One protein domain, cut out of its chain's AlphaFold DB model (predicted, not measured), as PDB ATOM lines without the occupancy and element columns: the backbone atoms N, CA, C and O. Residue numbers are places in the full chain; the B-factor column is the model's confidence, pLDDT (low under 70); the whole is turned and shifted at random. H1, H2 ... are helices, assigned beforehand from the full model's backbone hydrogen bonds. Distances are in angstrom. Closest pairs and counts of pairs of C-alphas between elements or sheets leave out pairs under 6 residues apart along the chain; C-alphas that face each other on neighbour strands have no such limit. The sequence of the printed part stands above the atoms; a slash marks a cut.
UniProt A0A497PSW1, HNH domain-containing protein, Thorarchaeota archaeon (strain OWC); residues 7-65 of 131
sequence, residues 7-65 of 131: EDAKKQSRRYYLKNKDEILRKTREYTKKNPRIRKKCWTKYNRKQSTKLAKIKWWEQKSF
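This is residues 7 to 65 of the 131 residues of the protein "HNH domain-containing protein" of Thorarchaeota archaeon (strain OWC) (UniProt A0A497PSW1). Picture an open, angular chain of three helices joined end to end, with no common core: the long helix H3 is one arm of a wide V, H2 meets it at a corner near Asn 35, and H1 continues from the other end of H2 round a second corner near Asn 20. Much of H3, residues 41 to 65, sticks out free. The printed part has 59 residues, with the named helices H1, H2 and H3 in that order and no named strand, an all-helix class. It is extended, with a radius of gyration of the C-alphas of 18.1 A, and flat, spanning 49 by 34 by 14 A.

Start from H3, residues 36 to 65, the longest helix. Look next at H2, residues 21 to 34: it is close to H3 but not clearly touching, and the closest C-alphas, those of Thr 32 and Arg 39, are 6.0 A apart. Their lines are about perpendicular, at 77 degrees. Farther on is H1, residues 7 to 19, close to H2 but not clearly touching, with the C-alphas of Tyr 17 and Ile 24 closest at 7.7 A. These lines are also about perpendicular, at 75 degrees. H1 and H3 are apart. In H1, H2 and H3 every O i to N i+4 pair is within hydrogen-bond range.

Find C-alpha 36 at (136.813, 213.364, 116.764); from there H3 runs 42.6 A to C-alpha 65 at (150.372, 180.141, 93.845). H2 runs 20.0 A from Lys 21 to Lys 34. H1 runs 18.1 A from C-alpha 7 at (124.214, 182.690, 127.208) to Lys 19.

The C-alphas farthest apart, those of Glu 23 and Phe 65, are 49.1 A from each other. The printed part has no cut, and both links are tight, of one residue each. Mean pLDDT of the printed part is 81.6; look for values under 70 at residues 7 to 12 and residue 64.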
ATOM      1  N   GLU A   7     125.125 182.586 128.362       55.50
ATOM      2  CA  GLU A   7     124.214 182.690 127.208       55.50
ATOM      3  C   GLU A   7     122.992 183.570 127.511       55.50
ATOM      4  O   GLU A   7     122.532 184.333 126.654       55.50
ATOM      5  N   ASP A   8     122.520 183.557 128.757       49.72
ATOM      6  CA  ASP A   8     121.415 184.405 129.209       49.72
ATOM      7  C   ASP A   8     121.860 185.863 129.355       49.72
ATOM      8  O   ASP A   8     121.148 186.774 128.921       49.72
ATOM      9  N   ALA A   9     123.101 186.092 129.799       59.09
ATOM     10  CA  ALA A   9     123.723 187.413 129.768       59.09
ATOM     11  C   ALA A   9     123.849 187.964 128.330       59.09
ATOM     12  O   ALA A   9     123.556 189.138 128.084       59.09
ATOM     13  N   LYS A  10     124.212 187.126 127.342       61.66
ATOM     14  CA  LYS A  10     124.270 187.516 125.916       61.66
ATOM     15  C   LYS A  10     122.886 187.812 125.333       61.66
ATOM     16  O   LYS A  10     122.729 188.807 124.622       61.66
ATOM     17  N   LYS A  11     121.868 186.994 125.627       61.03
ATOM     18  CA  LYS A  11     120.482 187.223 125.173       61.03
ATOM     19  C   LYS A  11     119.880 188.479 125.792       61.03
ATOM     20  O   LYS A  11     119.240 189.249 125.075       61.03
ATOM     21  N   GLN A  12     120.108 188.719 127.080       62.56
ATOM     22  CA  GLN A  12     119.669 189.935 127.759       62.56
ATOM     23  C   GLN A  12     120.407 191.165 127.234       62.56
ATOM     24  O   GLN A  12     119.765 192.178 126.977       62.56
ATOM     25  N   SER A  13     121.707 191.050 126.946       78.06
ATOM     26  CA  SER A  13     122.484 192.086 126.255       78.06
ATOM     27  C   SER A  13     121.938 192.380 124.851       78.06
ATOM     28  O   SER A  13     121.739 193.542 124.500       78.06
ATOM     29  N   ARG A  14     121.573 191.355 124.064       85.00
ATOM     30  CA  ARG A  14     120.958 191.531 122.734       85.00
ATOM     31  C   ARG A  14     119.569 192.160 122.816       85.00
ATOM     32  O   ARG A  14     119.289 193.088 122.066       85.00
ATOM     33  N   ARG A  15     118.694 191.672 123.702       87.12
ATOM     34  CA  ARG A  15     117.345 192.234 123.907       87.12
ATOM     35  C   ARG A  15     117.422 193.679 124.385       87.12
ATOM     36  O   ARG A  15     116.723 194.530 123.845       87.12
ATOM     37  N   TYR A  16     118.309 193.963 125.336       85.06
ATOM     38  CA  TYR A  16     118.588 195.316 125.802       85.06
ATOM     39  C   TYR A  16     119.095 196.204 124.662       85.06
ATOM     40  O   TYR A  16     118.554 197.287 124.458       85.06
ATOM     41  N   TYR A  17     120.075 195.738 123.883       85.81
ATOM     42  CA  TYR A  17     120.594 196.479 122.737       85.81
ATOM     43  C   TYR A  17     119.499 196.773 121.714       85.81
ATOM     44  O   TYR A  17     119.396 197.905 121.273       85.81
ATOM     45  N   LEU A  18     118.661 195.795 121.359       92.25
ATOM     46  CA  LEU A  18     117.574 195.998 120.398       92.25
ATOM     47  C   LEU A  18     116.523 196.982 120.925       92.25
ATOM     48  O   LEU A  18     116.137 197.886 120.192       92.25
ATOM     49  N   LYS A  19     116.118 196.855 122.196       92.19
ATOM     50  CA  LYS A  19     115.151 197.760 122.839       92.19
ATOM     51  C   LYS A  19     115.669 199.199 122.944       92.19
ATOM     52  O   LYS A  19     114.879 200.130 122.877       92.19
ATOM     53  N   ASN A  20     116.979 199.383 123.104       88.69
ATOM     54  CA  ASN A  20     117.608 200.694 123.308       88.69
ATOM     55  C   ASN A  20     118.466 201.140 122.112       88.69
ATOM     56  O   ASN A  20     119.286 202.048 122.251       88.69
ATOM     57  N   LYS A  21     118.324 200.487 120.952       89.12
ATOM     58  CA  LYS A  21     119.258 200.604 119.823       89.12
ATOM     59  C   LYS A  21     119.429 202.051 119.389       89.12
ATOM     60  O   LYS A  21     120.558 202.524 119.279       89.12
ATOM     61  N   ASP A  22     118.321 202.746 119.177       92.19
ATOM     62  CA  ASP A  22     118.337 204.106 118.641       92.19
ATOM     63  C   ASP A  22     118.977 205.088 119.618       92.19
ATOM     64  O   ASP A  22     119.813 205.898 119.220       92.19
ATOM     65  N   GLU A  23     118.692 204.945 120.912       86.94
ATOM     66  CA  GLU A  23     119.280 205.781 121.958       86.94
ATOM     67  C   GLU A  23     120.783 205.516 122.133       86.94
ATOM     68  O   GLU A  23     121.583 206.449 122.236       86.94
ATOM     69  N   ILE A  24     121.201 204.247 122.097       85.44
ATOM     70  CA  ILE A  24     122.618 203.863 122.122       85.44
ATOM     71  C   ILE A  24     123.346 204.462 120.911       85.44
ATOM     72  O   ILE A  24     124.427 205.045 121.055       85.44
ATOM     73  N   LEU A  25     122.757 204.363 119.715       88.25
ATOM     74  CA  LEU A  25     123.326 204.931 118.493       88.25
ATOM     75  C   LEU A  25     123.378 206.463 118.548       88.25
ATOM     76  O   LEU A  25     124.393 207.039 118.148       88.25
ATOM     77  N   ARG A  26     122.344 207.129 119.078       91.88
ATOM     78  CA  ARG A  26     122.315 208.586 119.272       91.88
ATOM     79  C   ARG A  26     123.438 209.041 120.202       91.88
ATOM     80  O   ARG A  26     124.267 209.852 119.787       91.88
ATOM     81  N   LYS A  27     123.546 208.453 121.400       85.88
ATOM     82  CA  LYS A  27     124.630 208.748 122.357       85.88
ATOM     83  C   LYS A  27     126.011 208.495 121.755       85.88
ATOM     84  O   LYS A  27     126.915 209.311 121.909       85.88
ATOM     85  N   THR A  28     126.170 207.405 121.003       84.88
ATOM     86  CA  THR A  28     127.429 207.087 120.307       84.88
ATOM     87  C   THR A  28     127.784 208.150 119.262       84.88
ATOM     88  O   THR A  28     128.941 208.574 119.170       84.88
ATOM     89  N   ARG A  29     126.805 208.628 118.480       89.00
ATOM     90  CA  ARG A  29     126.996 209.712 117.500       89.00
ATOM     91  C   ARG A  29     127.382 211.026 118.178       89.00
ATOM     92  O   ARG A  29     128.318 211.680 117.735       89.00
ATOM     93  N   GLU A  30     126.711 211.403 119.261       92.31
ATOM     94  CA  GLU A  30     127.042 212.618 120.020       92.31
ATOM     95  C   GLU A  30     128.435 212.548 120.640       92.31
ATOM     96  O   GLU A  30     129.233 213.474 120.489       92.31
ATOM     97  N   TYR A  31     128.767 211.420 121.269       84.50
ATOM     98  CA  TYR A  31     130.090 211.186 121.833       84.50
ATOM     99  C   TYR A  31     131.185 211.276 120.764       84.50
ATOM    100  O   TYR A  31     132.201 211.937 120.973       84.50
ATOM    101  N   THR A  32     130.980 210.662 119.594       85.38
ATOM    102  CA  THR A  32     131.956 210.705 118.490       85.38
ATOM    103  C   THR A  32     132.073 212.081 117.837       85.38
ATOM    104  O   THR A  32     133.180 212.441 117.441       85.38
ATOM    105  N   LYS A  33     130.986 212.866 117.765       89.56
ATOM    106  CA  LYS A  33     131.031 214.280 117.348       89.56
ATOM    107  C   LYS A  33     131.875 215.118 118.311       89.56
ATOM    108  O   LYS A  33     132.722 215.878 117.860       89.56
ATOM    109  N   LYS A  34     131.687 214.934 119.623       91.81
ATOM    110  CA  LYS A  34     132.461 215.631 120.668       91.81
ATOM    111  C   LYS A  34     133.923 215.169 120.742       91.81
ATOM    112  O   LYS A  34     134.781 215.930 121.168       91.81
ATOM    113  N   ASN A  35     134.223 213.941 120.307       88.31
ATOM    114  CA  ASN A  35     135.548 213.323 120.427       88.31
ATOM    115  C   ASN A  35     136.111 212.839 119.073       88.31
ATOM    116  O   ASN A  35     136.362 211.638 118.889       88.31
ATOM    117  N   PRO A  36     136.379 213.744 118.112       88.12
ATOM    118  CA  PRO A  36     136.813 213.364 116.764       88.12
ATOM    119  C   PRO A  36     138.149 212.602 116.756       88.12
ATOM    120  O   PRO A  36     138.345 211.683 115.955       88.12
ATOM    121  N   ARG A  37     139.055 212.912 117.696       88.38
ATOM    122  CA  ARG A  37     140.348 212.220 117.849       88.38
ATOM    123  C   ARG A  37     140.180 210.738 118.200       88.38
ATOM    124  O   ARG A  37     140.889 209.897 117.647       88.38
ATOM    125  N   ILE A  38     139.221 210.404 119.068       83.69
ATOM    126  CA  ILE A  38     138.940 209.016 119.468       83.69
ATOM    127  C   ILE A  38     138.406 208.227 118.270       83.69
ATOM    128  O   ILE A  38     138.897 207.134 117.986       83.69
ATOM    129  N   ARG A  39     137.473 208.811 117.505       83.06
ATOM    130  CA  ARG A  39     136.962 208.202 116.268       83.06
ATOM    131  C   ARG A  39     138.090 207.926 115.271       83.06
ATOM    132  O   ARG A  39     138.173 206.808 114.764       83.06
ATOM    133  N   LYS A  40     138.977 208.902 115.033       86.62
ATOM    134  CA  LYS A  40     140.140 208.742 114.142       86.62
ATOM    135  C   LYS A  40     141.040 207.595 114.608       86.62
ATOM    136  O   LYS A  40     141.348 206.716 113.814       86.62
ATOM    137  N   LYS A  41     141.382 207.532 115.902       88.19
ATOM    138  CA  LYS A  41     142.204 206.452 116.481       88.19
ATOM    139  C   LYS A  41     141.568 205.068 116.302       88.19
ATOM    140  O   LYS A  41     142.252 204.126 115.898       88.19
ATOM    141  N   CYS A  42     140.266 204.935 116.571       84.12
ATOM    142  CA  CYS A  42     139.528 203.684 116.375       84.12
ATOM    143  C   CYS A  42     139.495 203.261 114.901       84.12
ATOM    144  O   CYS A  42     139.746 202.094 114.597       84.12
ATOM    145  N   TRP A  43     139.252 204.208 113.990       85.25
ATOM    146  CA  TRP A  43     139.267 203.969 112.547       85.25
ATOM    147  C   TRP A  43     140.653 203.536 112.053       85.25
ATOM    148  O   TRP A  43     140.771 202.507 111.394       85.25
ATOM    149  N   THR A  44     141.723 204.225 112.466       91.06
ATOM    150  CA  THR A  44     143.105 203.833 112.146       91.06
ATOM    151  C   THR A  44     143.424 202.424 112.652       91.06
ATOM    152  O   THR A  44     144.003 201.623 111.921       91.06
ATOM    153  N   LYS A  45     143.013 202.071 113.879       89.25
ATOM    154  CA  LYS A  45     143.209 200.721 114.436       89.25
ATOM    155  C   LYS A  45     142.453 199.654 113.638       89.25
ATOM    156  O   LYS A  45     143.007 198.585 113.390       89.25
ATOM    157  N   TYR A  46     141.208 199.931 113.249       82.38
ATOM    158  CA  TYR A  46     140.415 199.035 112.407       82.38
ATOM    159  C   TYR A  46     141.075 198.830 111.037       82.38
ATOM    160  O   TYR A  46     141.316 197.690 110.646       82.38
ATOM    161  N   ASN A  47     141.464 199.914 110.363       84.44
ATOM    162  CA  ASN A  47     142.127 199.845 109.062       84.44
ATOM    163  C   ASN A  47     143.469 199.122 109.126       84.44
ATOM    164  O   ASN A  47     143.762 198.324 108.244       84.44
ATOM    165  N   ARG A  48     144.257 199.322 110.190       86.31
ATOM    166  CA  ARG A  48     145.496 198.560 110.403       86.31
ATOM    167  C   ARG A  48     145.217 197.060 110.474       86.31
ATOM    168  O   ARG A  48     145.904 196.294 109.812       86.31
ATOM    169  N   LYS A  49     144.191 196.637 111.226       84.81
ATOM    170  CA  LYS A  49     143.787 195.220 111.294       84.81
ATOM    171  C   LYS A  49     143.367 194.677 109.924       84.81
ATOM    172  O   LYS A  49     143.767 193.570 109.566       84.81
ATOM    173  N   GLN A  50     142.593 195.444 109.154       80.12
ATOM    174  CA  GLN A  50     142.195 195.042 107.800       80.12
ATOM    175  C   GLN A  50     143.399 194.948 106.862       80.12
ATOM    176  O   GLN A  50     143.561 193.936 106.193       80.12
ATOM    177  N   SER A  51     144.294 195.935 106.882       79.31
ATOM    178  CA  SER A  51     145.535 195.920 106.104       79.31
ATOM    179  C   SER A  51     146.396 194.702 106.443       79.31
ATOM    180  O   SER A  51     146.818 193.998 105.533       79.31
ATOM    181  N   THR A  52     146.570 194.356 107.724       85.69
ATOM    182  CA  THR A  52     147.306 193.136 108.105       85.69
ATOM    183  C   THR A  52     146.616 191.855 107.640       85.69
ATOM    184  O   THR A  52     147.286 190.900 107.256       85.69
ATOM    185  N   LYS A  53     145.276 191.823 107.639       83.81
ATOM    186  CA  LYS A  53     144.504 190.685 107.125       83.81
ATOM    187  C   LYS A  53     144.697 190.536 105.614       83.81
ATOM    188  O   LYS A  53     144.972 189.433 105.158       83.81
ATOM    189  N   LEU A  54     144.596 191.632 104.863       79.62
ATOM    190  CA  LEU A  54     144.834 191.656 103.417       79.62
ATOM    191  C   LEU A  54     146.279 191.283 103.078       79.62
ATOM    192  O   LEU A  54     146.500 190.466 102.194       79.62
ATOM    193  N   ALA A  55     147.258 191.797 103.826       82.50
ATOM    194  CA  ALA A  55     148.660 191.428 103.663       82.50
ATOM    195  C   ALA A  55     148.882 189.925 103.887       82.50
ATOM    196  O   ALA A  55     149.623 189.300 103.139       82.50
ATOM    197  N   LYS A  56     148.202 189.324 104.871       81.50
ATOM    198  CA  LYS A  56     148.253 187.876 105.110       81.50
ATOM    199  C   LYS A  56     147.635 187.068 103.963       81.50
ATOM    200  O   LYS A  56     148.186 186.032 103.612       81.50
ATOM    201  N   ILE A  57     146.518 187.531 103.392       79.19
ATOM    202  CA  ILE A  57     145.894 186.912 102.208       79.19
ATOM    203  C   ILE A  57     146.860 186.979 101.025       79.19
ATOM    204  O   ILE A  57     147.198 185.941 100.472       79.19
ATOM    205  N   LYS A  58     147.393 188.169 100.729       77.31
ATOM    206  CA  LYS A  58     148.363 188.381  99.649       77.31
ATOM    207  C   LYS A  58     149.623 187.528  99.828       77.31
ATOM    208  O   LYS A  58     150.111 186.932  98.879       77.31
ATOM    209  N   TRP A  59     150.142 187.433 101.054       78.81
ATOM    210  CA  TRP A  59     151.274 186.559 101.372       78.81
ATOM    211  C   TRP A  59     150.955 185.087 101.102       78.81
ATOM    212  O   TRP A  59     151.796 184.369 100.566       78.81
ATOM    213  N   TRP A  60     149.753 184.629 101.466       74.19
ATOM    214  CA  TRP A  60     149.330 183.256 101.209       74.19
ATOM    215  C   TRP A  60     149.171 182.994  99.709       74.19
ATOM    216  O   TRP A  60     149.684 181.991  99.234       74.19
ATOM    217  N   GLU A  61     148.566 183.914  98.954       73.06
ATOM    218  CA  GLU A  61     148.464 183.825  97.489       73.06
ATOM    219  C   GLU A  61     149.840 183.743  96.819       73.06
ATOM    220  O   GLU A  61     150.068 182.860  95.995       73.06
ATOM    221  N   GLN A  62     150.783 184.602  97.217       73.94
ATOM    222  CA  GLN A  62     152.155 184.555  96.709       73.94
ATOM    223  C   GLN A  62     152.833 183.229  97.072       73.94
ATOM    224  O   GLN A  62     153.454 182.581  96.243       73.94
ATOM    225  N   LYS A  63     152.707 182.777  98.319       72.88
ATOM    226  CA  LYS A  63     153.369 181.547  98.761       72.88
ATOM    227  C   LYS A  63     152.784 180.295  98.101       72.88
ATOM    228  O   LYS A  63     153.527 179.367  97.789       72.88
ATOM    229  N   SER A  64     151.466 180.239  97.959       68.38
ATOM    230  CA  SER A  64     150.747 179.048  97.507       68.38
ATOM    231  C   SER A  64     150.590 178.969  95.996       68.38
ATOM    232  O   SER A  64     150.416 177.867  95.497       68.38
ATOM    233  N   PHE A  65     150.637 180.096  95.285       70.56
ATOM    234  CA  PHE A  65     150.372 180.141  93.845       70.56
ATOM    235  C   PHE A  65     151.304 181.089  93.085       70.56
ATOM    236  O   PHE A  65     151.097 181.295  91.899       70.56
TER     237      PHE A  65